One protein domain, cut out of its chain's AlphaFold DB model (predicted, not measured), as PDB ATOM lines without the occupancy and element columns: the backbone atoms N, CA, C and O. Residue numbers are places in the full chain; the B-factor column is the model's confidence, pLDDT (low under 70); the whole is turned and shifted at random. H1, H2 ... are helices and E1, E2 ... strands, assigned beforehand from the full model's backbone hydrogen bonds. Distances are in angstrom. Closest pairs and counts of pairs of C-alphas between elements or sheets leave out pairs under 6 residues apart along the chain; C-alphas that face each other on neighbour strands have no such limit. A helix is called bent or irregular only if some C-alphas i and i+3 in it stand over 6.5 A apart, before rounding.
ATOM      1  N   LYS A  40     611.311 222.575 687.694       78.88
ATOM      2  CA  LYS A  40     610.766 221.684 688.715       78.88
ATOM      3  C   LYS A  40     610.377 222.546 689.914       78.88
ATOM      4  O   LYS A  40     611.238 222.940 690.694       78.88
ATOM      5  N   ILE A  41     609.098 222.890 690.005       82.38
ATOM      6  CA  ILE A  41     608.524 223.619 691.135       82.38
ATOM      7  C   ILE A  41     608.041 222.568 692.133       82.38
ATOM      8  O   ILE A  41     607.204 221.736 691.791       82.38
ATOM      9  N   ASP A  42     608.616 222.579 693.332       81.56
ATOM     10  CA  ASP A  42     608.265 221.673 694.427       81.56
ATOM     11  C   ASP A  42     607.833 222.519 695.640       81.56
ATOM     12  O   ASP A  42     608.636 223.343 696.094       81.56
ATOM     13  N   PRO A  43     606.589 222.384 696.142       88.44
ATOM     14  CA  PRO A  43     605.528 221.480 695.675       88.44
ATOM     15  C   PRO A  43     604.898 221.900 694.338       88.44
ATOM     16  O   PRO A  43     604.848 223.085 694.005       88.44
ATOM     17  N   GLU A  44     604.357 220.929 693.593       89.12
ATOM     18  CA  GLU A  44     603.614 221.197 692.354       89.12
ATOM     19  C   GLU A  44     602.379 222.074 692.653       89.12
ATOM     20  O   GLU A  44     601.628 221.771 693.590       89.12
ATOM     21  N   PRO A  45     602.175 223.179 691.912       92.81
ATOM     22  CA  PRO A  45     601.028 224.059 692.106       92.81
ATOM     23  C   PRO A  45     599.718 223.351 691.760       92.81
ATOM     24  O   PRO A  45     599.637 222.609 690.784       92.81
ATOM     25  N   THR A  46     598.673 223.620 692.545       92.69
ATOM     26  CA  THR A  46     597.318 223.103 692.301       92.69
ATOM     27  C   THR A  46     596.740 223.672 691.012       92.69
ATOM     28  O   THR A  46     596.104 222.958 690.241       92.69
ATOM     29  N   GLU A  47     596.979 224.960 690.768       93.00
ATOM     30  CA  GLU A  47     596.550 225.632 689.551       93.00
ATOM     31  C   GLU A  47     597.635 226.584 689.045       93.00
ATOM     32  O   GLU A  47     598.361 227.215 689.816       93.00
ATOM     33  N   MET A  48     597.728 226.691 687.721       93.94
ATOM     34  CA  MET A  48     598.587 227.647 687.038       93.94
ATOM     35  C   MET A  48     597.752 228.534 686.116       93.94
ATOM     36  O   MET A  48     597.005 228.055 685.254       93.94
ATOM     37  N   LEU A  49     597.912 229.844 686.273       93.44
ATOM     38  CA  LEU A  49     597.333 230.851 685.400       93.44
ATOM     39  C   LEU A  49     598.426 231.489 684.553       93.44
ATOM     40  O   LEU A  49     599.492 231.835 685.057       93.44
ATOM     41  N   LEU A  50     598.142 231.650 683.266       92.56
ATOM     42  CA  LEU A  50     598.976 232.404 682.341       92.56
ATOM     43  C   LEU A  50     598.155 233.581 681.830       92.56
ATOM     44  O   LEU A  50     597.028 233.387 681.371       92.56
ATOM     45  N   SER A  51     598.717 234.781 681.914       91.25
ATOM     46  CA  SER A  51     598.114 236.005 681.389       91.25
ATOM     47  C   SER A  51     599.168 236.851 680.684       91.25
ATOM     48  O   SER A  51     600.353 236.794 681.004       91.25
ATOM     49  N   ILE A  52     598.747 237.617 679.682       90.69
ATOM     50  CA  ILE A  52     599.614 238.543 678.950       90.69
ATOM     51  C   ILE A  52     599.080 239.944 679.211       90.69
ATOM     52  O   ILE A  52     597.909 240.206 678.949       90.69
ATOM     53  N   VAL A  53     599.927 240.827 679.741       88.81
ATOM     54  CA  VAL A  53     599.572 242.228 680.002       88.81
ATOM     55  C   VAL A  53     600.715 243.115 679.522       88.81
ATOM     56  O   VAL A  53     601.830 243.045 680.046       88.81
ATOM     57  N   GLY A  54     600.440 243.935 678.505       89.75
ATOM     58  CA  GLY A  54     601.464 244.720 677.814       89.75
ATOM     59  C   GLY A  54     602.549 243.824 677.210       89.75
ATOM     60  O   GLY A  54     602.250 242.799 676.601       89.75
ATOM     61  N   ASP A  55     603.814 244.182 677.436       92.44
ATOM     62  CA  ASP A  55     604.980 243.451 676.920       92.44
ATOM     63  C   ASP A  55     605.462 242.318 677.839       92.44
ATOM     64  O   ASP A  55     606.593 241.842 677.707       92.44
ATOM     65  N   TYR A  56     604.632 241.877 678.788       92.56
ATOM     66  CA  TYR A  56     604.994 240.865 679.778       92.56
ATOM     67  C   TYR A  56     604.020 239.684 679.777       92.56
ATOM     68  O   TYR A  56     602.799 239.841 679.731       92.56
ATOM     69  N   LEU A  57     604.594 238.487 679.885       92.81
ATOM     70  CA  LEU A  57     603.899 237.253 680.219       92.81
ATOM     71  C   LEU A  57     603.947 237.065 681.735       92.81
ATOM     72  O   LEU A  57     605.024 237.074 682.330       92.81
ATOM     73  N   TYR A  58     602.790 236.858 682.343       93.06
ATOM     74  CA  TYR A  58     602.635 236.577 683.761       93.06
ATOM     75  C   TYR A  58     602.255 235.115 683.956       93.06
ATOM     76  O   TYR A  58     601.416 234.567 683.238       93.06
ATOM     77  N   GLN A  59     602.874 234.494 684.950       94.38
ATOM     78  CA  GLN A  59     602.602 233.136 685.381       94.38
ATOM     79  C   GLN A  59     602.270 233.166 686.867       94.38
ATOM     80  O   GLN A  59     603.136 233.446 687.696       94.38
ATOM     81  N   THR A  60     601.011 232.901 687.199       95.44
ATOM     82  CA  THR A  60     600.535 232.811 688.579       95.44
ATOM     83  C   THR A  60     600.403 231.346 688.961       95.44
ATOM     84  O   THR A  60     599.712 230.578 688.298       95.44
ATOM     85  N   PHE A  61     601.053 230.968 690.046       95.94
ATOM     86  CA  PHE A  61     600.946 229.670 690.682       95.94
ATOM     87  C   PHE A  61     600.062 229.796 691.912       95.94
ATOM     88  O   PHE A  61     600.238 230.721 692.708       95.94
ATOM     89  N   ALA A  62     599.138 228.857 692.064       95.50
ATOM     90  CA  ALA A  62     598.288 228.758 693.230       95.50
ATOM     91  C   ALA A  62     598.422 227.384 693.871       95.50
ATOM     92  O   ALA A  62     598.280 226.355 693.210       95.50
ATOM     93  N   TRP A  63     598.642 227.383 695.177       95.44
ATOM     94  CA  TRP A  63     598.572 226.199 696.017       95.44
ATOM     95  C   TRP A  63     597.385 226.377 696.945       95.44
ATOM     96  O   TRP A  63     597.373 227.295 697.765       95.44
ATOM     97  N   TYR A  64     596.365 225.539 696.771       91.50
ATOM     98  CA  TYR A  64     595.094 225.757 697.460       91.50
ATOM     99  C   TYR A  64     595.207 225.504 698.960       91.50
ATOM    100  O   TYR A  64     594.627 226.232 699.763       91.50
ATOM    101  N   GLU A  65     596.013 224.506 699.312       87.56
ATOM    102  CA  GLU A  65     596.311 224.113 700.677       87.56
ATOM    103  C   GLU A  65     597.805 223.784 700.763       87.56
ATOM    104  O   GLU A  65     598.274 222.759 700.245       87.56
ATOM    105  N   ILE A  66     598.566 224.671 701.399       78.75
ATOM    106  CA  ILE A  66     599.898 224.336 701.888       78.75
ATOM    107  C   ILE A  66     599.764 224.038 703.377       78.75
ATOM    108  O   ILE A  66     599.359 224.892 704.164       78.75
ATOM    109  N   ASP A  67     600.092 222.802 703.748       70.31
ATOM    110  CA  ASP A  67     600.320 222.468 705.148       70.31
ATOM    111  C   ASP A  67     601.636 223.136 705.559       70.31
ATOM    112  O   ASP A  67     602.705 222.793 705.041       70.31
ATOM    113  N   GLN A  68     601.553 224.146 706.427       60.88
ATOM    114  CA  GLN A  68     602.722 224.889 706.903       60.88
ATOM    115  C   GLN A  68     603.705 223.983 707.660       60.88
ATOM    116  O   GLN A  68     604.889 224.304 707.779       60.88
ATOM    117  N   GLN A  69     603.246 222.827 708.144       55.62
ATOM    118  CA  GLN A  69     604.102 221.803 708.716       55.62
ATOM    119  C   GLN A  69     604.305 220.714 707.663       55.62
ATOM    120  O   GLN A  69     603.381 220.004 707.294       55.62
ATOM    121  N   GLN A  70     605.528 220.563 707.149       48.06
ATOM    122  CA  GLN A  70     605.910 219.514 706.191       48.06
ATOM    123  C   GLN A  70     605.852 218.090 706.800       48.06
ATOM    124  O   GLN A  70     606.800 217.306 706.711       48.06
ATOM    125  N   TRP A  89     597.039 216.217 717.797       36.28
ATOM    126  CA  TRP A  89     598.416 216.186 718.272       36.28
ATOM    127  C   TRP A  89     598.384 216.112 719.800       36.28
ATOM    128  O   TRP A  89     598.002 217.065 720.473       36.28
ATOM    129  N   VAL A  90     598.734 214.952 720.358       35.72
ATOM    130  CA  VAL A  90     598.930 214.786 721.805       35.72
ATOM    131  C   VAL A  90     600.407 215.029 722.093       35.72
ATOM    132  O   VAL A  90     601.238 214.156 721.850       35.72
ATOM    133  N   ILE A  91     600.747 216.216 722.591       41.81
ATOM    134  CA  ILE A  91     602.075 216.469 723.157       41.81
ATOM    135  C   ILE A  91     602.023 216.031 724.622       41.81
ATOM    136  O   ILE A  91     601.319 216.627 725.435       41.81
ATOM    137  N   LEU A  92     602.737 214.954 724.951       36.00
ATOM    138  CA  LEU A  92     602.918 214.506 726.330       36.00
ATOM    139  C   LEU A  92     604.018 215.357 726.976       36.00
ATOM    140  O   LEU A  92     605.201 215.068 726.813       36.00
ATOM    141  N   CYS A  93     603.635 216.403 727.705       37.56
ATOM    142  CA  CYS A  93     604.540 217.049 728.654       37.56
ATOM    143  C   CYS A  93     604.499 216.260 729.964       37.56
ATOM    144  O   CYS A  93     603.499 216.273 730.677       37.56
ATOM    145  N   THR A  94     605.571 215.523 730.255       36.69
ATOM    146  CA  THR A  94     605.763 214.882 731.556       36.69
ATOM    147  C   THR A  94     606.563 215.822 732.442       36.69
ATOM    148  O   THR A  94     607.794 215.780 732.428       36.69
ATOM    149  N   ASP A  95     605.878 216.638 733.231       40.59
ATOM    150  CA  ASP A  95     606.527 217.239 734.386       40.59
ATOM    151  C   ASP A  95     606.406 216.242 735.535       40.59
ATOM    152  O   ASP A  95     605.324 215.923 736.031       40.59
ATOM    153  N   ASN A  96     607.552 215.661 735.887       48.66
ATOM    154  CA  ASN A  96     607.732 214.922 737.126       48.66
ATOM    155  C   ASN A  96     607.348 215.866 738.267       48.66
ATOM    156  O   ASN A  96     608.129 216.764 738.552       48.66
ATOM    157  N   ILE A  97     606.159 215.691 738.845       48.97
ATOM    158  CA  ILE A  97     605.796 215.806 740.268       48.97
ATOM    159  C   ILE A  97     604.254 215.739 740.338       48.97
ATOM    160  O   ILE A  97     603.549 216.592 739.811       48.97
ATOM    161  N   ASP A  98     603.756 214.680 740.976       45.88
ATOM    162  CA  ASP A  98     602.414 214.512 741.549       45.88
ATOM    163  C   ASP A  98     601.171 214.649 740.642       45.88
ATOM    164  O   ASP A  98     600.480 215.660 740.562       45.88
ATOM    165  N   THR A  99     600.826 213.504 740.039       49.34
ATOM    166  CA  THR A  99     599.462 212.963 739.856       49.34
ATOM    167  C   THR A  99     598.303 213.959 739.727       49.34
ATOM    168  O   THR A  99     597.387 213.990 740.544       49.34
ATOM    169  N   SER A 100     598.264 214.672 738.606       41.38
ATOM    170  CA  SER A 100     597.016 214.970 737.898       41.38
ATOM    171  C   SER A 100     597.327 215.184 736.415       41.38
ATOM    172  O   SER A 100     597.913 216.184 736.015       41.38
ATOM    173  N   LEU A 101     596.992 214.194 735.581       40.00
ATOM    174  CA  LEU A 101     597.099 214.294 734.122       40.00
ATOM    175  C   LEU A 101     596.043 215.287 733.624       40.00
ATOM    176  O   LEU A 101     594.915 214.905 733.312       40.00
ATOM    177  N   TYR A 102     596.392 216.568 733.558       43.12
ATOM    178  CA  TYR A 102     595.605 217.540 732.812       43.12
ATOM    179  C   TYR A 102     595.983 217.438 731.335       43.12
ATOM    180  O   TYR A 102     597.053 217.867 730.910       43.12
ATOM    181  N   TYR A 103     595.091 216.849 730.540       41.69
ATOM    182  CA  TYR A 103     595.182 216.893 729.085       41.69
ATOM    183  C   TYR A 103     594.845 218.309 728.620       41.69
ATOM    184  O   TYR A 103     593.683 218.626 728.370       41.69
ATOM    185  N   ILE A 104     595.850 219.175 728.504       44.12
ATOM    186  CA  ILE A 104     595.676 220.422 727.761       44.12
ATOM    187  C   ILE A 104     595.824 220.067 726.283       44.12
ATOM    188  O   ILE A 104     596.923 220.005 725.736       44.12
ATOM    189  N   ILE A 105     594.695 219.754 725.648       44.59
ATOM    190  CA  ILE A 105     594.628 219.599 724.197       44.59
ATOM    191  C   ILE A 105     594.741 221.007 723.615       44.59
ATOM    192  O   ILE A 105     593.747 221.715 723.471       44.59
ATOM    193  N   TYR A 106     595.964 221.430 723.304       39.75
ATOM    194  CA  TYR A 106     596.160 222.575 722.433       39.75
ATOM    195  C   TYR A 106     595.756 222.142 721.028       39.75
ATOM    196  O   TYR A 106     596.512 221.482 720.315       39.75
ATOM    197  N   TYR A 107     594.538 222.503 720.632       43.19
ATOM    198  CA  TYR A 107     594.188 222.574 719.224       43.19
ATOM    199  C   TYR A 107     595.025 223.709 718.636       43.19
ATOM    200  O   TYR A 107     594.569 224.846 718.599       43.19
ATOM    201  N   LEU A 108     596.269 223.439 718.228       46.38
ATOM    202  CA  LEU A 108     596.863 224.293 717.211       46.38
ATOM    203  C   LEU A 108     596.030 224.025 715.960       46.38
ATOM    204  O   LEU A 108     596.082 222.898 715.455       46.38
ATOM    205  N   PRO A 109     595.213 224.983 715.487       53.00
ATOM    206  CA  PRO A 109     594.620 224.830 714.179       53.00
ATOM    207  C   PRO A 109     595.798 224.638 713.226       53.00
ATOM    208  O   PRO A 109     596.670 225.498 713.128       53.00
ATOM    209  N   CYS A 110     595.869 223.473 712.583       51.22
ATOM    210  CA  CYS A 110     596.610 223.340 711.341       51.22
ATOM    211  C   CYS A 110     595.968 224.370 710.408       51.22
ATOM    212  O   CYS A 110     594.891 224.138 709.858       51.22
ATOM    213  N   MET A 111     596.531 225.577 710.388       62.22
ATOM    214  CA  MET A 111     596.051 226.665 709.559       62.22
ATOM    215  C   MET A 111     596.512 226.328 708.150       62.22
ATOM    216  O   MET A 111     597.654 226.584 707.778       62.22
ATOM    217  N   THR A 112     595.648 225.659 707.391       78.75
ATOM    218  CA  THR A 112     595.862 225.493 705.960       78.75
ATOM    219  C   THR A 112     595.774 226.873 705.325       78.75
ATOM    220  O   THR A 112     594.743 227.543 705.385       78.75
ATOM    221  N   ALA A 113     596.885 227.321 704.754       88.50
ATOM    222  CA  ALA A 113     596.962 228.599 704.072       88.50
ATOM    223  C   ALA A 113     597.006 228.367 702.563       88.50
ATOM    224  O   ALA A 113     597.712 227.488 702.055       88.50
ATOM    225  N   GLY A 114     596.233 229.169 701.843       92.06
ATOM    226  CA  GLY A 114     596.385 229.324 700.412       92.06
ATOM    227  C   GLY A 114     597.627 230.147 700.104       92.06
ATOM    228  O   GLY A 114     597.844 231.188 700.723       92.06
ATOM    229  N   VAL A 115     598.424 229.724 699.128       95.06
ATOM    230  CA  VAL A 115     599.604 230.480 698.692       95.06
ATOM    231  C   VAL A 115     599.494 230.806 697.215       95.06
ATOM    232  O   VAL A 115     599.125 229.965 696.394       95.06
ATOM    233  N   LEU A 116     599.834 232.046 696.878       95.81
ATOM    234  CA  LEU A 116     599.896 232.555 695.519       95.81
ATOM    235  C   LEU A 116     601.293 233.095 695.252       95.81
ATOM    236  O   LEU A 116     601.819 233.902 696.015       95.81
ATOM    237  N   GLN A 117     601.886 232.690 694.138       95.50
ATOM    238  CA  GLN A 117     603.129 233.275 693.651       95.50
ATOM    239  C   GLN A 117     602.938 233.674 692.200       95.50
ATOM    240  O   GLN A 117     602.578 232.837 691.379       95.50
ATOM    241  N   GLN A 118     603.241 234.920 691.855       94.44
ATOM    242  CA  GLN A 118     603.280 235.338 690.460       94.44
ATOM    243  C   GLN A 118     604.701 235.660 690.039       94.44
ATOM    244  O   GLN A 118     605.460 236.317 690.753       94.44
ATOM    245  N   ARG A 119     605.048 235.209 688.839       94.88
ATOM    246  CA  ARG A 119     606.276 235.562 688.141       94.88
ATOM    247  C   ARG A 119     605.929 236.264 686.837       94.88
ATOM    248  O   ARG A 119     604.868 236.014 686.268       94.88
ATOM    249  N   ARG A 120     606.815 237.130 686.358       93.56
ATOM    250  CA  ARG A 120     606.690 237.773 685.047       93.56
ATOM    251  C   ARG A 120     607.935 237.558 684.206       93.56
ATOM    252  O   ARG A 120     609.030 237.442 684.749       93.56
ATOM    253  N   ARG A 121     607.766 237.572 682.889       92.94
ATOM    254  CA  ARG A 121     608.855 237.527 681.913       92.94
ATOM    255  C   ARG A 121     608.530 238.429 680.717       92.94
ATOM    256  O   ARG A 121     607.406 238.363 680.219       92.94
ATOM    257  N   PRO A 122     609.465 239.261 680.223       92.50
ATOM    258  CA  PRO A 122     609.203 240.091 679.050       92.50
ATOM    259  C   PRO A 122     609.004 239.243 677.784       92.50
ATOM    260  O   PRO A 122     609.806 238.347 677.509       92.50
ATOM    261  N   LEU A 123     607.991 239.549 676.971       91.31
ATOM    262  CA  LEU A 123     607.624 238.785 675.769       91.31
ATOM    263  C   LEU A 123     608.760 238.709 674.744       91.31
ATOM    264  O   LEU A 123     608.987 237.655 674.153       91.31
ATOM    265  N   HIS A 124     609.524 239.789 674.567       88.75
ATOM    266  CA  HIS A 124     610.648 239.813 673.626       88.75
ATOM    267  C   HIS A 124     611.746 238.793 673.986       88.75
ATOM    268  O   HIS A 124     612.466 238.324 673.108       88.75
ATOM    269  N   THR A 125     611.846 238.387 675.259       87.25
ATOM    270  CA  THR A 125     612.795 237.351 675.704       87.25
ATOM    271  C   THR A 125     612.322 235.928 675.404       87.25
ATOM    272  O   THR A 125     613.102 234.988 675.567       87.25
ATOM    273  N   LEU A 126     611.063 235.740 674.992       82.38
ATOM    274  CA  LEU A 126     610.513 234.428 674.629       82.38
ATOM    275  C   LEU A 126     610.948 233.983 673.226       82.38
ATOM    276  O   LEU A 126     610.914 232.795 672.926       82.38
ATOM    277  N   VAL A 127     611.359 234.922 672.369       81.50
ATOM    278  CA  VAL A 127     611.686 234.668 670.952       81.50
ATOM    279  C   VAL A 127     613.180 234.339 670.744       81.50
ATOM    280  O   VAL A 127     613.593 233.997 669.640       81.50
ATOM    281  N   GLY A 128     614.009 234.388 671.794       72.62
ATOM    282  CA  GLY A 128     615.458 234.159 671.711       72.62
ATOM    283  C   GLY A 128     615.955 232.921 672.462       72.62
ATOM    284  O   GLY A 128     615.305 232.425 673.381       72.62
ATOM    285  N   ASN A 129     617.172 232.475 672.128       68.06
ATOM    286  CA  ASN A 129     617.935 231.466 672.879       68.06
ATOM    287  C   ASN A 129     618.474 232.055 674.198       68.06
ATOM    288  O   ASN A 129     619.684 232.109 674.422       68.06
ATOM    289  N   ALA A 130     617.591 232.561 675.056       65.75
ATOM    290  CA  ALA A 130     617.982 233.040 676.373       65.75
ATOM    291  C   ALA A 130     618.383 231.842 677.248       65.75
ATOM    292  O   ALA A 130     617.599 230.915 677.442       65.75
ATOM    293  N   THR A 131     619.612 231.856 677.769       67.75
ATOM    294  CA  THR A 131     620.154 230.804 678.650       67.75
ATOM    295  C   THR A 131     619.674 230.925 680.095       67.75
ATOM    296  O   THR A 131     619.797 229.973 680.860       67.75
ATOM    297  N   ASN A 132     619.126 232.084 680.471       73.69
ATOM    298  CA  ASN A 132     618.561 232.330 681.792       73.69
ATOM    299  C   ASN A 132     617.037 232.198 681.730       73.69
ATOM    300  O   ASN A 132     616.418 232.616 680.752       73.69
ATOM    301  N   ASP A 133     616.436 231.667 682.798       75.94
ATOM    302  CA  ASP A 133     614.988 231.429 682.883       75.94
ATOM    303  C   ASP A 133     614.173 232.731 682.701       75.94
ATOM    304  O   ASP A 133     613.057 232.714 682.184       75.94
ATOM    305  N   GLY A 134     614.769 233.891 683.021       84.62
ATOM    306  CA  GLY A 134     614.240 235.220 682.678       84.62
ATOM    307  C   GLY A 134     612.948 235.595 683.409       84.62
ATOM    308  O   GLY A 134     612.278 236.545 683.005       84.62
ATOM    309  N   TRP A 135     612.584 234.833 684.441       90.38
ATOM    310  CA  TRP A 135     611.414 235.077 685.273       90.38
ATOM    311  C   TRP A 135     611.779 235.879 686.513       90.38
ATOM    312  O   TRP A 135     612.607 235.450 687.316       90.38
ATOM    313  N   ASP A 136     611.065 236.978 686.717       92.44
ATOM    314  CA  ASP A 136     611.132 237.780 687.931       92.44
ATOM    315  C   ASP A 136     609.921 237.468 688.810       92.44
ATOM    316  O   ASP A 136     608.783 237.490 688.337       92.44
ATOM    317  N   THR A 137     610.136 237.185 690.098       92.81
ATOM    318  CA  THR A 137     609.018 237.028 691.043       92.81
ATOM    319  C   THR A 137     608.423 238.402 691.340       92.81
ATOM    320  O   THR A 137     609.114 239.276 691.849       92.81
ATOM    321  N   MET A 138     607.143 238.577 691.010       92.50
ATOM    322  CA  MET A 138     606.400 239.820 691.217       92.50
ATOM    323  C   MET A 138     605.870 239.922 692.634       92.50
ATOM    324  O   MET A 138     606.036 240.944 693.290       92.50
ATOM    325  N   PHE A 139     605.226 238.854 693.099       93.31
ATOM    326  CA  PHE A 139     604.710 238.793 694.453       93.31
ATOM    327  C   PHE A 139     604.611 237.348 694.939       93.31
ATOM    328  O   PHE A 139     604.529 236.399 694.149       93.31
ATOM    329  N   HIS A 140     604.611 237.217 696.258       94.62
ATOM    330  CA  HIS A 140     604.330 235.993 696.987       94.62
ATOM    331  C   HIS A 140     603.363 236.359 698.108       94.62
ATOM    332  O   HIS A 140     603.684 237.199 698.945       94.62
ATOM    333  N   GLN A 141     602.169 235.782 698.078       94.69
ATOM    334  CA  GLN A 141     601.096 236.111 698.997       94.69
ATOM    335  C   GLN A 141     600.598 234.847 699.673       94.69
ATOM    336  O   GLN A 141     600.135 233.917 699.013       94.69
ATOM    337  N   GLU A 142     600.635 234.870 700.994       94.50
ATOM    338  CA  GLU A 142     599.938 233.911 701.832       94.50
ATOM    339  C   GLU A 142     598.557 234.471 702.197       94.50
ATOM    340  O   GLU A 142     598.401 235.669 702.478       94.50
ATOM    341  N   LEU A 143     597.543 233.617 702.104       94.31
ATOM    342  CA  LEU A 143     596.163 233.912 702.468       94.31
ATOM    343  C   LEU A 143     595.879 233.369 703.864       94.31
ATOM    344  O   LEU A 143     596.416 232.342 704.269       94.31
ATOM    345  N   SER A 144     594.965 234.021 704.578       92.38
ATOM    346  CA  SER A 144     594.568 233.628 705.936       92.38
ATOM    347  C   SER A 144     593.783 232.311 706.007       92.38
ATOM    348  O   SER A 144     593.420 231.876 707.095       92.38
ATOM    349  N   GLY A 145     593.491 231.693 704.863       91.62
ATOM    350  CA  GLY A 145     592.813 230.409 704.779       91.62
ATOM    351  C   GLY A 145     592.975 229.756 703.405       91.62
ATOM    352  O   GLY A 145     593.629 230.333 702.524       91.62
ATOM    353  N   PRO A 146     592.410 228.556 703.210       92.44
ATOM    354  CA  PRO A 146     592.579 227.785 701.986       92.44
ATOM    355  C   PRO A 146     591.856 228.421 700.796       92.44
ATOM    356  O   PRO A 146     590.763 228.984 700.932       92.44
ATOM    357  N   ILE A 147     592.452 228.288 699.609       94.44
ATOM    358  CA  ILE A 147     591.812 228.694 698.350       94.44
ATOM    359  C   ILE A 147     590.793 227.633 697.973       94.44
ATOM    360  O   ILE A 147     591.094 226.443 697.955       94.44
ATOM    361  N   SER A 148     589.594 228.076 697.622       93.06
ATOM    362  CA  SER A 148     588.547 227.189 697.112       93.06
ATOM    363  C   SER A 148     588.415 227.259 695.600       93.06
ATOM    364  O   SER A 148     588.105 226.256 694.959       93.06
ATOM    365  N   SER A 149     588.650 228.430 695.010       93.62
ATOM    366  CA  SER A 149     588.550 228.611 693.565       93.62
ATOM    367  C   SER A 149     589.295 229.867 693.112       93.62
ATOM    368  O   SER A 149     589.482 230.813 693.885       93.62
ATOM    369  N   ILE A 150     589.662 229.897 691.832       95.56
ATOM    370  CA  ILE A 150     590.234 231.055 691.149       95.56
ATOM    371  C   ILE A 150     589.398 231.339 689.904       95.56
ATOM    372  O   ILE A 150     589.088 230.434 689.130       95.56
ATOM    373  N   SER A 151     589.042 232.606 689.701       95.06
ATOM    374  CA  SER A 151     588.289 233.047 688.529       95.06
ATOM    375  C   SER A 151     589.097 234.068 687.738       95.06
ATOM    376  O   SER A 151     589.670 234.999 688.305       95.06
ATOM    377  N   ARG A 152     589.173 233.867 686.419       93.00
ATOM    378  CA  ARG A 152     589.898 234.737 685.487       93.00
ATOM    379  C   ARG A 152     588.916 235.666 684.811       93.00
ATOM    380  O   ARG A 152     587.932 235.195 684.244       93.00
ATOM    381  N   LEU A 153     589.255 236.946 684.780       88.31
ATOM    382  CA  LEU A 153     588.514 237.898 683.977       88.31
ATOM    383  C   LEU A 153     589.103 237.901 682.565       88.31
ATOM    384  O   LEU A 153     590.311 238.026 682.379       88.31
ATOM    385  N   SER A 154     588.253 237.677 681.566       76.50
ATOM    386  CA  SER A 154     588.684 237.653 680.158       76.50
ATOM    387  C   SER A 154     588.656 239.038 679.507       76.50
ATOM    388  O   SER A 154     589.114 239.183 678.377       76.50
ATOM    389  N   ASP A 155     588.090 240.034 680.190       85.44
ATOM    390  CA  ASP A 155     587.860 241.359 679.633       85.44
ATOM    391  C   ASP A 155     589.075 242.283 679.848       85.44
ATOM    392  O   ASP A 155     589.348 242.679 680.986       85.44
ATOM    393  N   PRO A 156     589.790 242.678 678.774       79.81
ATOM    394  CA  PRO A 156     590.942 243.571 678.870       79.81
ATOM    395  C   PRO A 156     590.567 245.010 679.247       79.81
ATOM    396  O   PRO A 156     591.462 245.807 679.519       79.81
ATOM    397  N   SER A 157     589.278 245.373 679.227       85.19
ATOM    398  CA  SER A 157     588.816 246.706 679.632       85.19
ATOM    399  C   SER A 157     588.911 246.928 681.142       85.19
ATOM    400  O   SER A 157     588.914 248.067 681.611       85.19
ATOM    401  N   THR A 158     589.010 245.841 681.903       86.44
ATOM    402  CA  THR A 158     589.027 245.884 683.359       86.44
ATOM    403  C   THR A 158     590.450 245.859 683.910       86.44
ATOM    404  O   THR A 158     591.330 245.208 683.345       86.44
ATOM    405  N   PRO A 159     590.706 246.538 685.041       88.12
ATOM    406  CA  PRO A 159     592.030 246.532 685.660       88.12
ATOM    407  C   PRO A 159     592.361 245.192 686.343       88.12
ATOM    408  O   PRO A 159     593.521 244.936 686.676       88.12
ATOM    409  N   PHE A 160     591.361 244.339 686.581       92.62
ATOM    410  CA  PHE A 160     591.527 243.086 687.310       92.62
ATOM    411  C   PHE A 160     592.033 241.965 686.411       92.62
ATOM    412  O   PHE A 160     591.518 241.733 685.324       92.62
ATOM    413  N   GLN A 161     593.002 241.203 686.912       92.62
ATOM    414  CA  GLN A 161     593.493 240.017 686.213       92.62
ATOM    415  C   GLN A 161     592.708 238.764 686.604       92.62
ATOM    416  O   GLN A 161     592.300 237.968 685.758       92.62
ATOM    417  N   PHE A 162     592.546 238.554 687.909       95.69
ATOM    418  CA  PHE A 162     591.879 237.385 688.462       95.69
ATOM    419  C   PHE A 162     591.402 237.662 689.891       95.69
ATOM    420  O   PHE A 162     591.924 238.535 690.590       95.69
ATOM    421  N   GLY A 163     590.412 236.887 690.315       96.62
ATOM    422  CA  GLY A 163     589.931 236.824 691.688       96.62
ATOM    423  C   GLY A 163     590.281 235.481 692.313       96.62
ATOM    424  O   GLY A 163     590.345 234.467 691.615       96.62
ATOM    425  N   VAL A 164     590.485 235.465 693.626       97.50
ATOM    426  CA  VAL A 164     590.730 234.247 694.405       97.50
ATOM    427  C   VAL A 164     589.736 234.184 695.552       97.50
ATOM    428  O   VAL A 164     589.725 235.073 696.399       97.50
ATOM    429  N   LEU A 165     588.919 233.136 695.580       97.00
ATOM    430  CA  LEU A 165     588.000 232.857 696.677       97.00
ATOM    431  C   LEU A 165     588.713 232.005 697.722       97.00
ATOM    432  O   LEU A 165     589.188 230.907 697.416       97.00
ATOM    433  N   TYR A 166     588.738 232.489 698.956       96.19
ATOM    434  CA  TYR A 166     589.259 231.765 700.105       96.19
ATOM    435  C   TYR A 166     588.314 231.894 701.296       96.19
ATOM    436  O   TYR A 166     587.388 232.714 701.321       96.19
ATOM    437  N   HIS A 167     588.505 231.014 702.269       93.38
ATOM    438  CA  HIS A 167     587.619 230.914 703.419       93.38
ATOM    439  C   HIS A 167     588.414 230.994 704.704       93.38
ATOM    440  O   HIS A 167     589.426 230.316 704.844       93.38
ATOM    441  N   THR A 168     587.949 231.798 705.648       92.50
ATOM    442  CA  THR A 168     588.576 231.929 706.963       92.50
ATOM    443  C   THR A 168     587.578 231.550 708.041       92.50
ATOM    444  O   THR A 168     586.398 231.881 707.940       92.50
ATOM    445  N   LEU A 169     588.048 230.875 709.084       89.69
ATOM    446  CA  LEU A 169     587.249 230.572 710.265       89.69
ATOM    447  C   LEU A 169     587.738 231.459 711.410       89.69
ATOM    448  O   LEU A 169     588.903 231.381 711.796       89.69
ATOM    449  N   THR A 170     586.868 232.307 711.946       89.31
ATOM    450  CA  THR A 170     587.180 233.157 713.104       89.31
ATOM    451  C   THR A 170     586.030 233.051 714.087       89.31
ATOM    452  O   THR A 170     584.885 233.244 713.696       89.31
ATOM    453  N   ASP A 171     586.323 232.688 715.337       89.50
ATOM    454  CA  ASP A 171     585.323 232.523 716.401       89.50
ATOM    455  C   ASP A 171     584.135 231.630 715.995       89.50
ATOM    456  O   ASP A 171     582.978 231.992 716.166       89.50
ATOM    457  N   GLU A 172     584.426 230.471 715.390       84.75
ATOM    458  CA  GLU A 172     583.426 229.514 714.869       84.75
ATOM    459  C   GLU A 172     582.554 230.041 713.711       84.75
ATOM    460  O   GLU A 172     581.701 229.319 713.189       84.75
ATOM    461  N   HIS A 173     582.803 231.262 713.239       86.81
ATOM    462  CA  HIS A 173     582.139 231.841 712.084       86.81
ATOM    463  C   HIS A 173     582.983 231.665 710.822       86.81
ATOM    464  O   HIS A 173     584.163 232.020 710.773       86.81
ATOM    465  N   ALA A 174     582.361 231.101 709.785       89.25
ATOM    466  CA  ALA A 174     582.949 231.013 708.459       89.25
ATOM    467  C   ALA A 174     582.758 232.344 707.723       89.25
ATOM    468  O   ALA A 174     581.634 232.827 707.580       89.25
ATOM    469  N   PHE A 175     583.861 232.903 707.242       93.38
ATOM    470  CA  PHE A 175     583.891 234.061 706.361       93.38
ATOM    471  C   PHE A 175     584.378 233.634 704.981       93.38
ATOM    472  O   PHE A 175     585.247 232.769 704.842       93.38
ATOM    473  N   HIS A 176     583.800 234.251 703.957       94.50
ATOM    474  CA  HIS A 176     584.140 233.993 702.568       94.50
ATOM    475  C   HIS A 176     584.651 235.293 701.961       94.50
ATOM    476  O   HIS A 176     583.886 236.238 701.777       94.50
ATOM    477  N   ASP A 177     585.945 235.344 701.675       96.69
ATOM    478  CA  ASP A 177     586.603 236.535 701.162       96.69
ATOM    479  C   ASP A 177     587.081 236.261 699.725       96.69
ATOM    480  O   ASP A 177     587.571 235.177 699.392       96.69
ATOM    481  N   VAL A 178     586.893 237.242 698.845       97.19
ATOM    482  CA  VAL A 178     587.410 237.229 697.476       97.19
ATOM    483  C   VAL A 178     588.509 238.267 697.374       97.19
ATOM    484  O   VAL A 178     588.253 239.464 697.496       97.19
ATOM    485  N   ARG A 179     589.735 237.817 697.108       97.44
ATOM    486  CA  ARG A 179     590.861 238.704 696.820       97.44
ATOM    487  C   ARG A 179     590.910 239.006 695.333       97.44
ATOM    488  O   ARG A 179     591.141 238.103 694.529       97.44
ATOM    489  N   LEU A 180     590.710 240.266 694.969       96.75
ATOM    490  CA  LEU A 180     590.844 240.749 693.598       96.75
ATOM    491  C   LEU A 180     592.259 241.250 693.370       96.75
ATOM    492  O   LEU A 180     592.719 242.121 694.107       96.75
ATOM    493  N   PHE A 181     592.922 240.736 692.339       95.81
ATOM    494  CA  PHE A 181     594.263 241.160 691.967       95.81
ATOM    495  C   PHE A 181     594.260 242.021 690.701       95.81
ATOM    496  O   PHE A 181     593.619 241.682 689.703       95.81
ATOM    497  N   TYR A 182     595.015 243.115 690.734       94.19
ATOM    498  CA  TYR A 182     595.170 244.077 689.642       94.19
ATOM    499  C   TYR A 182     596.580 244.672 689.645       94.19
ATOM    500  O   TYR A 182     597.285 244.632 690.653       94.19
ATOM    501  N   ILE A 183     597.005 245.234 688.513       91.38
ATOM    502  CA  ILE A 183     598.274 245.967 688.435       91.38
ATOM    503  C   ILE A 183     597.999 247.448 688.689       91.38
ATOM    504  O   ILE A 183     597.233 248.065 687.956       91.38
ATOM    505  N   ALA A 184     598.674 248.013 689.685       91.62
ATOM    506  CA  ALA A 184     598.742 249.449 689.938       91.62
ATOM    507  C   ALA A 184     600.219 249.850 690.020       91.62
ATOM    508  O   ALA A 184     601.019 249.127 690.609       91.62
ATOM    509  N   ASP A 185     600.609 250.949 689.371       90.00
ATOM    510  CA  ASP A 185     601.993 251.456 689.379       90.00
ATOM    511  C   ASP A 185     603.062 250.399 689.016       90.00
ATOM    512  O   ASP A 185     604.135 250.322 689.613       90.00
ATOM    513  N   ASN A 186     602.769 249.545 688.024       87.25
ATOM    514  CA  ASN A 186     603.601 248.402 687.607       87.25
ATOM    515  C   ASN A 186     603.882 247.358 688.706       87.25
ATOM    516  O   ASN A 186     604.763 246.504 688.536       87.25
ATOM    517  N   GLN A 187     603.129 247.390 689.805       90.31
ATOM    518  CA  GLN A 187     603.180 246.424 690.890       90.31
ATOM    519  C   GLN A 187     601.854 245.680 691.006       90.31
ATOM    520  O   GLN A 187     600.768 246.220 690.785       90.31
ATOM    521  N   MET A 188     601.951 244.394 691.326       91.94
ATOM    522  CA  MET A 188     600.767 243.583 691.541       91.94
ATOM    523  C   MET A 188     600.204 243.884 692.920       91.94
ATOM    524  O   MET A 188     600.902 243.787 693.927       91.94
ATOM    525  N   THR A 189     598.935 244.248 692.935       95.19
ATOM    526  CA  THR A 189     598.241 244.764 694.100       95.19
ATOM    527  C   THR A 189     596.913 244.038 694.258       95.19
ATOM    528  O   THR A 189     596.429 243.391 693.327       95.19
ATOM    529  N   TYR A 190     596.327 244.097 695.452       96.25
ATOM    530  CA  TYR A 190     595.068 243.422 695.723       96.25
ATOM    531  C   TYR A 190     594.117 244.229 696.602       96.25
ATOM    532  O   TYR A 190     594.512 245.178 697.284       96.25
ATOM    533  N   LYS A 191     592.848 243.820 696.587       96.56
ATOM    534  CA  LYS A 191     591.827 244.192 697.572       96.56
ATOM    535  C   LYS A 191     591.031 242.960 697.969       96.56
ATOM    536  O   LYS A 191     590.767 242.106 697.125       96.56
ATOM    537  N   ASP A 192     590.662 242.884 699.239       96.88
ATOM    538  CA  ASP A 192     589.814 241.814 699.753       96.88
ATOM    539  C   ASP A 192     588.365 242.284 699.794       96.88
ATOM    540  O   ASP A 192     588.081 243.393 700.235       96.88
ATOM    541  N   ILE A 193     587.447 241.442 699.337       96.38
ATOM    542  CA  ILE A 193     586.012 241.702 699.379       96.38
ATOM    543  C   ILE A 193     585.350 240.596 700.176       96.38
ATOM    544  O   ILE A 193     585.385 239.431 699.777       96.38
ATOM    545  N   ARG A 194     584.698 240.972 701.276       95.88
ATOM    546  CA  ARG A 194     583.932 240.025 702.081       95.88
ATOM    547  C   ARG A 194     582.587 239.748 701.425       95.88
ATOM    548  O   ARG A 194     581.763 240.650 701.273       95.88
ATOM    549  N   LEU A 195     582.358 238.496 701.039       94.94
ATOM    550  CA  LEU A 195     581.068 238.056 700.525       94.94
ATOM    551  C   LEU A 195     580.082 237.889 701.693       94.94
ATOM    552  O   LEU A 195     580.461 237.384 702.751       94.94
ATOM    553  N   PRO A 196     578.808 238.286 701.530       92.19
ATOM    554  CA  PRO A 196     577.852 238.186 702.621       92.19
ATOM    555  C   PRO A 196     577.499 236.745 702.980       92.19
ATOM    556  O   PRO A 196     577.574 235.843 702.140       92.19
ATOM    557  N   GLY A 197     576.929 236.583 704.175       88.25
ATOM    558  CA  GLY A 197     576.331 235.339 704.656       88.25
ATOM    559  C   GLY A 197     577.337 234.349 705.243       88.25
ATOM    560  O   GLY A 197     578.534 234.449 705.016       88.25
ATOM    561  N   SER A 198     576.814 233.388 706.003       85.12
ATOM    562  CA  SER A 198     577.580 232.322 706.669       85.12
ATOM    563  C   SER A 198     577.498 230.968 705.956       85.12
ATOM    564  O   SER A 198     578.109 229.990 706.380       85.12
ATOM    565  N   THR A 199     576.683 230.876 704.904       89.81
ATOM    566  CA  THR A 199     576.534 229.668 704.086       89.81
ATOM    567  C   THR A 199     577.713 229.523 703.139       89.81
ATOM    568  O   THR A 199     578.061 230.492 702.462       89.81
ATOM    569  N   TRP A 200     578.220 228.297 703.011       90.94
ATOM    570  CA  TRP A 200     579.368 227.972 702.170       90.94
ATOM    571  C   TRP A 200     579.204 228.452 700.728       90.94
ATOM    572  O   TRP A 200     578.113 228.352 700.167       90.94
ATOM    573  N   ILE A 201     580.281 228.936 700.109       91.56
ATOM    574  CA  ILE A 201     580.292 229.376 698.710       91.56
ATOM    575  C   ILE A 201     581.043 228.338 697.889       91.56
ATOM    576  O   ILE A 201     582.255 228.206 698.012       91.56
ATOM    577  N   SER A 202     580.325 227.589 697.053       87.88
ATOM    578  CA  SER A 202     580.918 226.477 696.300       87.88
ATOM    579  C   SER A 202     581.463 226.864 694.931       87.88
ATOM    580  O   SER A 202     582.261 226.124 694.361       87.88
ATOM    581  N   ALA A 203     581.054 228.015 694.395       88.81
ATOM    582  CA  ALA A 203     581.565 228.539 693.134       88.81
ATOM    583  C   ALA A 203     581.457 230.064 693.089       88.81
ATOM    584  O   ALA A 203     580.517 230.642 693.644       88.81
ATOM    585  N   PHE A 204     582.380 230.700 692.368       94.50
ATOM    586  CA  PHE A 204     582.299 232.113 692.020       94.50
ATOM    587  C   PHE A 204     582.867 232.376 690.617       94.50
ATOM    588  O   PHE A 204     583.671 231.599 690.102       94.50
ATOM    589  N   SER A 205     582.431 233.474 690.011       94.44
ATOM    590  CA  SER A 205     582.933 234.034 688.762       94.44
ATOM    591  C   SER A 205     583.156 235.528 688.956       94.44
ATOM    592  O   SER A 205     582.303 236.217 689.524       94.44
ATOM    593  N   LEU A 206     584.326 236.010 688.546       95.12
ATOM    594  CA  LEU A 206     584.648 237.428 688.534       95.12
ATOM    595  C   LEU A 206     584.237 238.006 687.181       95.12
ATOM    596  O   LEU A 206     584.779 237.596 686.160       95.12
ATOM    597  N   GLU A 207     583.335 238.982 687.210       93.75
ATOM    598  CA  GLU A 207     582.898 239.757 686.050       93.75
ATOM    599  C   GLU A 207     583.474 241.174 686.087       93.75
ATOM    600  O   GLU A 207     584.095 241.592 687.068       93.75
ATOM    601  N   SER A 208     583.259 241.938 685.014       91.31
ATOM    602  CA  SER A 208     583.848 243.270 684.848       91.31
ATOM    603  C   SER A 208     583.447 244.270 685.939       91.31
ATOM    604  O   SER A 208     584.256 245.103 686.343       91.31
ATOM    605  N   ASN A 209     582.218 244.174 686.449       92.31
ATOM    606  CA  ASN A 209     581.659 245.068 687.468       92.31
ATOM    607  C   ASN A 209     580.927 244.327 688.603       92.31
ATOM    608  O   ASN A 209     580.223 244.953 689.403       92.31
ATOM    609  N   ALA A 210     581.049 243.002 688.672       94.12
ATOM    610  CA  ALA A 210     580.335 242.189 689.646       94.12
ATOM    611  C   ALA A 210     581.082 240.893 689.978       94.12
ATOM    612  O   ALA A 210     581.889 240.392 689.203       94.12
ATOM    613  N   ILE A 211     580.772 240.320 691.137       95.06
ATOM    614  CA  ILE A 211     581.125 238.946 691.488       95.06
ATOM    615  C   ILE A 211     579.840 238.129 691.473       95.06
ATOM    616  O   ILE A 211     578.910 238.403 692.238       95.06
ATOM    617  N   LEU A 212     579.797 237.109 690.623       94.31
ATOM    618  CA  LEU A 212     578.735 236.113 690.614       94.31
ATOM    619  C   LEU A 212     579.156 234.939 691.484       94.31
ATOM    620  O   LEU A 212     580.279 234.461 691.377       94.31
ATOM    621  N   TYR A 213     578.283 234.447 692.350       93.50
ATOM    622  CA  TYR A 213     578.629 233.319 693.208       93.50
ATOM    623  C   TYR A 213     577.420 232.473 693.588       93.50
ATOM    624  O   TYR A 213     576.269 232.913 693.533       93.50
ATOM    625  N   LYS A 214     577.700 231.226 693.966       90.50
ATOM    626  CA  LYS A 214     576.714 230.221 694.362       90.50
ATOM    627  C   LYS A 214     576.972 229.785 695.800       90.50
ATOM    628  O   LYS A 214     578.091 229.398 696.135       90.50
ATOM    629  N   ARG A 215     575.929 229.805 696.630       89.00
ATOM    630  CA  ARG A 215     575.973 229.287 698.003       89.00
ATOM    631  C   ARG A 215     575.430 227.861 698.098       89.00
ATOM    632  O   ARG A 215     574.646 227.411 697.257       89.00
ATOM    633  N   GLU A 216     575.813 227.167 699.161       83.94
ATOM    634  CA  GLU A 216     575.313 225.848 699.526       83.94
ATOM    635  C   GLU A 216     574.755 225.839 700.958       83.94
ATOM    636  O   GLU A 216     575.489 226.145 701.901       83.94
ATOM    637  N   PRO A 217     573.472 225.469 701.149       81.12
ATOM    638  CA  PRO A 217     572.419 225.305 700.137       81.12
ATOM    639  C   PRO A 217     571.825 226.666 699.718       81.12
ATOM    640  O   PRO A 217     571.514 227.483 700.575       81.12
ATOM    641  N   ASP A 218     571.586 226.910 698.423       69.75
ATOM    642  CA  ASP A 218     570.922 228.160 697.972       69.75
ATOM    643  C   ASP A 218     569.815 227.932 696.934       69.75
ATOM    644  O   ASP A 218     569.560 228.786 696.096       69.75
ATOM    645  N   GLN A 219     569.151 226.766 696.948       71.31
ATOM    646  CA  GLN A 219     568.074 226.413 695.999       71.31
ATOM    647  C   GLN A 219     568.411 226.762 694.533       71.31
ATOM    648  O   GLN A 219     567.569 227.266 693.792       71.31
ATOM    649  N   TYR A 220     569.660 226.519 694.125       68.25
ATOM    650  CA  TYR A 220     570.172 226.842 692.791       68.25
ATOM    651  C   TYR A 220     570.153 228.336 692.435       68.25
ATOM    652  O   TYR A 220     570.222 228.673 691.267       68.25
ATOM    653  N   ARG A 221     570.094 229.263 693.386       82.25
ATOM    654  CA  ARG A 221     570.182 230.694 693.076       82.25
ATOM    655  C   ARG A 221     571.637 231.107 692.904       82.25
ATOM    656  O   ARG A 221     572.505 230.720 693.685       82.25
ATOM    657  N   LEU A 222     571.885 231.907 691.874       87.12
ATOM    658  CA  LEU A 222     573.106 232.693 691.768       87.12
ATOM    659  C   LEU A 222     572.878 234.035 692.454       87.12
ATOM    660  O   LEU A 222     571.779 234.601 692.427       87.12
ATOM    661  N   ARG A 223     573.928 234.539 693.084       91.50
ATOM    662  CA  ARG A 223     573.959 235.867 693.682       91.50
ATOM    663  C   ARG A 223     574.951 236.717 692.927       91.50
ATOM    664  O   ARG A 223     575.995 236.220 692.516       91.50
ATOM    665  N   ALA A 224     574.613 237.988 692.784       93.19
ATOM    666  CA  ALA A 224     575.494 238.988 692.219       93.19
ATOM    667  C   ALA A 224     575.852 239.994 693.312       93.19
ATOM    668  O   ALA A 224     574.979 240.496 694.026       93.19
ATOM    669  N   LEU A 225     577.140 240.271 693.450       95.00
ATOM    670  CA  LEU A 225     577.667 241.349 694.270       95.00
ATOM    671  C   LEU A 225     578.240 242.406 693.335       95.00
ATOM    672  O   LEU A 225     579.192 242.120 692.614       95.00
ATOM    673  N   ARG A 226     577.663 243.606 693.324       94.31
ATOM    674  CA  ARG A 226     578.181 244.691 692.489       94.31
ATOM    675  C   ARG A 226     579.485 245.216 693.081       94.31
ATOM    676  O   ARG A 226     579.554 245.511 694.272       94.31
ATOM    677  N   LEU A 227     580.503 245.336 692.242       93.88
ATOM    678  CA  LEU A 227     581.782 245.914 692.620       93.88
ATOM    679  C   LEU A 227     581.676 247.450 692.648       93.88
ATOM    680  O   LEU A 227     581.032 248.020 691.763       93.88
ATOM    681  N   PRO A 228     582.272 248.129 693.647       92.19
ATOM    682  CA  PRO A 228     582.399 249.578 693.635       92.19
ATOM    683  C   PRO A 228     583.130 250.073 692.389       92.19
ATOM    684  O   PRO A 228     584.057 249.425 691.897       92.19
ATOM    685  N   ASP A 229     582.746 251.256 691.921       90.81
ATOM    686  CA  ASP A 229     583.521 251.955 690.906       90.81
ATOM    687  C   ASP A 229     584.899 252.317 691.493       90.81
ATOM    688  O   ASP A 229     585.033 252.574 692.693       90.81
ATOM    689  N   HIS A 230     585.932 252.338 690.654       90.88
ATOM    690  CA  HIS A 230     587.286 252.759 691.034       90.88
ATOM    691  C   HIS A 230     587.988 251.918 692.114       90.88
ATOM    692  O   HIS A 230     588.813 252.409 692.893       90.88
ATOM    693  N   LEU A 231     587.694 250.620 692.165       90.50
ATOM    694  CA  LEU A 231     588.367 249.673 693.054       90.50
ATOM    695  C   LEU A 231     589.891 249.606 692.858       90.50
ATOM    696  O   LEU A 231     590.585 249.156 693.762       90.50
ATOM    697  N   GLU A 232     590.437 250.064 691.741       91.31
ATOM    698  CA  GLU A 232     591.877 250.145 691.491       91.31
ATOM    699  C   GLU A 232     592.591 251.239 692.303       91.31
ATOM    700  O   GLU A 232     593.810 251.195 692.450       91.31
ATOM    701  N   GLN A 233     591.860 252.212 692.858       93.19
ATOM    702  CA  GLN A 233     592.457 253.342 693.572       93.19
ATOM    703  C   GLN A 233     592.931 252.960 694.981       93.19
ATOM    704  O   GLN A 233     592.348 252.099 695.646       93.19
ATOM    705  N   ALA A 234     593.973 253.637 695.464       91.38
ATOM    706  CA  ALA A 234     594.429 253.526 696.846       91.38
ATOM    707  C   ALA A 234     593.297 253.882 697.846       91.38
ATOM    708  O   ALA A 234     592.435 254.701 697.527       91.38
ATOM    709  N   PRO A 235     593.286 253.316 699.067       93.94
ATOM    710  CA  PRO A 235     594.297 252.431 699.641       93.94
ATOM    711  C   PRO A 235     594.232 250.998 699.094       93.94
ATOM    712  O   PRO A 235     593.167 250.437 698.838       93.94
ATOM    713  N   HIS A 236     595.412 250.409 698.932       92.31
ATOM    714  CA  HIS A 236     595.615 249.036 698.483       92.31
ATOM    715  C   HIS A 236     595.708 248.070 699.670       92.31
ATOM    716  O   HIS A 236     596.009 248.501 700.780       92.31
ATOM    717  N   ALA A 237     595.484 246.771 699.441       89.81
ATOM    718  CA  ALA A 237     595.511 245.738 700.485       89.81
ATOM    719  C   ALA A 237     594.522 245.999 701.640       89.81
ATOM    720  O   ALA A 237     594.778 245.657 702.792       89.81
ATOM    721  N   VAL A 238     593.379 246.608 701.316       93.81
ATOM    722  CA  VAL A 238     592.290 246.874 702.259       93.81
ATOM    723  C   VAL A 238     591.149 245.894 702.021       93.81
ATOM    724  O   VAL A 238     590.854 245.526 700.879       93.81
ATOM    725  N   GLN A 239     590.510 245.494 703.117       93.00
ATOM    726  CA  GLN A 239     589.271 244.738 703.091       93.00
ATOM    727  C   GLN A 239     588.078 245.680 702.936       93.00
ATOM    728  O   GLN A 239     587.917 246.634 703.697       93.00
ATOM    729  N   ILE A 240     587.234 245.393 701.955       92.62
ATOM    730  CA  ILE A 240     585.985 246.093 701.695       92.62
ATOM    731  C   ILE A 240     584.849 245.173 702.122       92.62
ATOM    732  O   ILE A 240     584.692 244.061 701.607       92.62
ATOM    733  N   ASP A 241     584.052 245.648 703.072       90.44
ATOM    734  CA  ASP A 241     582.826 244.976 703.471       90.44
ATOM    735  C   ASP A 241     581.683 245.425 702.555       90.44
ATOM    736  O   ASP A 241     581.305 246.595 702.527       90.44
ATOM    737  N   LEU A 242     581.168 244.481 701.769       87.62
ATOM    738  CA  LEU A 242     580.045 244.678 700.854       87.62
ATOM    739  C   LEU A 242     578.832 243.833 701.261       87.62
ATOM    740  O   LEU A 242     577.971 243.541 700.425       87.62
ATOM    741  N   SER A 243     578.755 243.441 702.534       79.81
ATOM    742  CA  SER A 243     577.759 242.507 703.066       79.81
ATOM    743  C   SER A 243     576.303 242.870 702.732       79.81
ATOM    744  O   SER A 243     575.489 241.977 702.492       79.81
ATOM    745  N   GLU A 244     575.967 244.153 702.620       82.19
ATOM    746  CA  GLU A 244     574.596 244.601 702.330       82.19
ATOM    747  C   GLU A 244     574.261 244.723 700.832       82.19
ATOM    748  O   GLU A 244     573.098 244.865 700.464       82.19
ATOM    749  N   SER A 245     575.251 244.638 699.938       83.88
ATOM    750  CA  SER A 245     575.072 244.970 698.510       83.88
ATOM    751  C   SER A 245     574.744 243.777 697.599       83.88
ATOM    752  O   SER A 245     574.552 243.941 696.392       83.88
ATOM    753  N   SER A 246     574.671 242.561 698.149       86.88
ATOM    754  CA  SER A 246     574.380 241.361 697.359       86.88
ATOM    755  C   SER A 246     572.907 241.276 696.970       86.88
ATOM    756  O   SER A 246     572.019 241.262 697.822       86.88
ATOM    757  N   THR A 247     572.655 241.113 695.673       87.44
ATOM    758  CA  THR A 247     571.315 240.866 695.135       87.44
ATOM    759  C   THR A 247     571.173 239.394 694.753       87.44
ATOM    760  O   THR A 247     572.037 238.815 694.092       87.44
ATOM    761  N   SER A 248     570.076 238.761 695.179       85.81
ATOM    762  CA  SER A 248     569.749 237.388 694.769       85.81
ATOM    763  C   SER A 248     569.107 237.394 693.388       85.81
ATOM    764  O   SER A 248     568.134 238.114 693.171       85.81
ATOM    765  N   GLY A 249     569.587 236.531 692.494       78.75
ATOM    766  CA  GLY A 249     568.917 236.256 691.229       78.75
ATOM    767  C   GLY A 249     567.598 235.499 691.418       78.75
ATOM    768  O   GLY A 249     567.296 234.982 692.505       78.75
ATOM    769  N   ALA A 250     566.815 235.432 690.338       75.62
ATOM    770  CA  ALA A 250     565.599 234.628 690.283       75.62
ATOM    771  C   ALA A 250     565.927 233.131 690.473       75.62
ATOM    772  O   ALA A 250     566.958 232.660 689.985       75.62
ATOM    773  N   PRO A 251     565.074 232.363 691.176       70.88
ATOM    774  CA  PRO A 251     565.223 230.915 691.218       70.88
ATOM    775  C   PRO A 251     565.026 230.332 689.818       70.88
ATOM    776  O   PRO A 251     564.146 230.772 689.080       70.88
ATOM    777  N   PHE A 252     565.802 229.304 689.472       64.62
ATOM    778  CA  PHE A 252     565.550 228.547 688.249       64.62
ATOM    779  C   PHE A 252     564.163 227.893 688.335       64.62
ATOM    780  O   PHE A 252     563.919 227.057 689.204       64.62
ATOM    781  N   SER A 253     563.244 228.302 687.456       58.72
ATOM    782  CA  SER A 253     561.881 227.757 687.385       58.72
ATOM    783  C   SER A 253     561.765 226.533 686.475       58.72
ATOM    784  O   SER A 253     560.753 225.836 686.511       58.72
ATOM    785  N   GLU A 254     562.775 226.259 685.648       58.97
ATOM    786  CA  GLU A 254     562.738 225.150 684.699       58.97
ATOM    787  C   GLU A 254     563.273 223.851 685.302       58.97
ATOM    788  O   GLU A 254     564.220 223.840 686.090       58.97
ATOM    789  N   HIS A 255     562.645 222.737 684.908       57.03
ATOM    790  CA  HIS A 255     563.115 221.383 685.186       57.03
ATOM    791  C   HIS A 255     564.520 221.213 684.613       57.03
ATOM    792  O   HIS A 255     564.694 220.879 683.441       57.03
ATOM    793  N   GLN A 256     565.533 221.445 685.443       58.41
ATOM    794  CA  GLN A 256     566.897 221.205 685.024       58.41
ATOM    795  C   GLN A 256     567.095 219.699 684.792       58.41
ATOM    796  O   GLN A 256     566.617 218.873 685.582       58.41
ATOM    797  N   PRO A 257     567.794 219.309 683.714       60.66
ATOM    798  CA  PRO A 257     568.156 217.919 683.511       60.66
ATOM    799  C   PRO A 257     568.954 217.415 684.721       60.66
ATOM    800  O   PRO A 257     569.737 218.155 685.326       60.66
ATOM    801  N   ARG A 258     568.731 216.148 685.099       63.38
ATOM    802  CA  ARG A 258     569.423 215.502 686.228       63.38
ATOM    803  C   ARG A 258     570.939 215.713 686.112       63.38
ATOM    804  O   ARG A 258     571.483 215.514 685.029       63.38
ATOM    805  N   ARG A 259     571.605 215.999 687.241       64.31
ATOM    806  CA  ARG A 259     573.061 216.244 687.371       64.31
ATOM    807  C   ARG A 259     573.562 217.603 686.882       64.31
ATOM    808  O   ARG A 259     574.749 217.779 686.661       64.31
ATOM    809  N   THR A 260     572.705 218.603 686.757       64.38
ATOM    810  CA  THR A 260     573.144 219.988 686.498       64.38
ATOM    811  C   THR A 260     574.095 220.518 687.577       64.38
ATOM    812  O   THR A 260     574.978 221.321 687.271       64.38
ATOM    813  N   GLU A 261     574.022 219.992 688.808       62.72
ATOM    814  CA  GLU A 261     575.001 220.294 689.858       62.72
ATOM    815  C   GLU A 261     576.458 219.983 689.476       62.72
ATOM    816  O   GLU A 261     577.349 220.701 689.926       62.72
ATOM    817  N   THR A 262     576.729 218.998 688.604       68.31
ATOM    818  CA  THR A 262     578.109 218.675 688.189       68.31
ATOM    819  C   THR A 262     578.714 219.712 687.247       68.31
ATOM    820  O   THR A 262     579.920 219.696 687.018       68.31
ATOM    821  N   HIS A 263     577.900 220.623 686.710       67.69
ATOM    822  CA  HIS A 263     578.324 221.647 685.756       67.69
ATOM    823  C   HIS A 263     578.167 223.068 686.305       67.69
ATOM    824  O   HIS A 263     578.173 224.022 685.530       67.69
ATOM    825  N   ALA A 264     578.056 223.228 687.630       64.06
ATOM    826  CA  ALA A 264     577.806 224.521 688.265       64.06
ATOM    827  C   ALA A 264     578.793 225.614 687.814       64.06
ATOM    828  O   ALA A 264     578.347 226.686 687.429       64.06
ATOM    829  N   ALA A 265     580.097 225.319 687.762       63.72
ATOM    830  CA  ALA A 265     581.113 226.281 687.323       63.72
ATOM    831  C   ALA A 265     580.926 226.740 685.863       63.72
ATOM    832  O   ALA A 265     581.091 227.918 685.560       63.72
ATOM    833  N   ILE A 266     580.538 225.825 684.966       69.56
ATOM    834  CA  ILE A 266     580.276 226.139 683.551       69.56
ATOM    835  C   ILE A 266     579.019 227.001 683.437       69.56
ATOM    836  O   ILE A 266     579.011 227.982 682.703       69.56
ATOM    837  N   LEU A 267     577.966 226.662 684.186       68.44
ATOM    838  CA  LEU A 267     576.727 227.435 684.182       68.44
ATOM    839  C   LEU A 267     576.966 228.857 684.686       68.44
ATOM    840  O   LEU A 267     576.515 229.797 684.043       68.44
ATOM    841  N   THR A 268     577.735 229.036 685.765       63.50
ATOM    842  CA  THR A 268     578.083 230.377 686.261       63.50
ATOM    843  C   THR A 268     578.783 231.216 685.186       63.50
ATOM    844  O   THR A 268     578.437 232.379 685.025       63.50
ATOM    845  N   GLN A 269     579.684 230.626 684.391       64.69
ATOM    846  CA  GLN A 269     580.354 231.319 683.280       64.69
ATOM    847  C   GLN A 269     579.447 231.630 682.080       64.69
ATOM    848  O   GLN A 269     579.757 232.531 681.305       64.69
ATOM    849  N   ILE A 270     578.368 230.873 681.866       66.94
ATOM    850  CA  ILE A 270     577.407 231.165 680.790       66.94
ATOM    851  C   ILE A 270     576.565 232.381 681.177       66.94
ATOM    852  O   ILE A 270     576.462 233.316 680.392       66.94
ATOM    853  N   TYR A 271     576.042 232.401 682.405       60.19
ATOM    854  CA  TYR A 271     575.211 233.507 682.902       60.19
ATOM    855  C   TYR A 271     575.986 234.801 683.154       60.19
ATOM    856  O   TYR A 271     575.392 235.866 683.226       60.19
ATOM    857  N   ALA A 272     577.303 234.708 683.277       56.06
ATOM    858  CA  ALA A 272     578.210 235.845 683.290       56.06
ATOM    859  C   ALA A 272     578.234 236.653 681.983       56.06
ATOM    860  O   ALA A 272     578.570 237.833 681.994       56.06
ATOM    861  N   LYS A 273     577.942 236.008 680.848       50.12
ATOM    862  CA  LYS A 273     578.108 236.595 679.510       50.12
ATOM    863  C   LYS A 273     576.837 237.220 678.932       50.12
ATOM    864  O   LYS A 273     576.912 237.761 677.828       50.12
TER     865      LYS A 273
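This is residues 40 to 70 and 89 to 273 of the 274 residues of an uncharacterized protein of Syncephalastrum racemosum (UniProt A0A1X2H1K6). Three strongly twisted sheets are stacked in a row, only partly face to face: E1 E2 E3 E4 at one end, E5 E6 E7 E8 E12 in the middle and E9 E10 E11 E13 at the other end, where H2 covers E9 and E10. A long arm with no named element, residues 89 to 112, runs out from the body, and its residues 94 to 100 stick out. The printed part has 216 residues, with 13 named strands and two named helices in the order E1 E2 E3 H1 E4 E5 E6 E7 E8 E9 E10 E11 E12 E13 H2; the class is mostly strand. The two end sheets are antiparallel and the middle one is mixed, each in the order of strands just named. The whole is loose, with a radius of gyration of the C-alphas of 21.2 A, and spans 71 by 59 by 39 A.

Begin with E1, residues 47 to 53, and E2, residues 56 to 66, a hairpin in which N 49 and O 60 are 2.8 A apart, within hydrogen-bond range. Beside E2 find E3, residues 113 to 122, antiparallel at 165 degrees, with N 59 and O 119 at 2.8 A. H1, residues 123 to 126, only grazes this sheet, and E4, residues 136 to 142, is antiparallel to E3, with N 118 and O 139 at 3.0 A. Next come E5, residues 147 to 152, E6, residues 160 to 170, E7, residues 173 to 184, and E8, residues 187 to 195: a meander, each strand the antiparallel neighbour of the one before. Look there for N 165 and O 149 at 2.9 A, N 166 and O 177 at 3.0 A, and N 180 and O 191 at 2.8 A. E9, residues 200 to 206, E10, residues 210 to 216, and E11, residues 222 to 226, form a second meander, with N 205 and O 212 at 2.7 A and N 213 and O 223 at 2.9 A. E12, residues 239 to 241, is parallel to E8, with N 240 and O 192 at 2.8 A, and E13, residues 246 to 248, is antiparallel to E11, with N 247 and O 224 at 2.9 A. The three sheets make a stack of sheets, face to face in turn: the facing parts of the first and second are 9.8 A centre to centre, those of the second and third 10.2 A. The closest C-alphas of E2 and E5 are those of Tyr 64 and Ile 147, 4.5 A apart; those of E5 and E9 are Ser 151 and Ser 205, 5.5 A apart. H2, residues 260 to 271, is on the third sheet, making two layers, a helix on one face of a sheet; its height over the sheet is 9.2 A, and it runs along the strands, at 14 degrees to E9 on the local plane. H2 has 5 of 8 O i to N i+4 pairs within hydrogen-bond range; H1 is too short for such a pair.

Find C-alpha 47 at (596.550, 225.632, 689.551), where E1 begins. E2 is 28.1 A long from first to last C-alpha, E3 30.1 A and E6 28.0 A. E7, the longest strand by residues, runs 32.8 A from C-alpha 173 at (582.139, 231.841, 712.084), and E8 covers 25.5 A. H2 is 14.1 A long and ends at C-alpha 271, (575.211, 233.507, 682.902); it is irregular, with C-alphas 262 and 265 8.2 A apart.

The C-alphas farthest apart are those of Asp 98 and Val 127, 74.0 A. Residues 71 to 88 are cut out, and C-alphas 70 and 89 are 14.6 A apart across the cut. The links E11 to E12 and E13 to H2 are long. Residues 127 to 132 and 254 to 259 also stand free. The mean pLDDT of the printed part is 81.5; 53 residues are under 70, among them 89 to 111 and 252 to 273.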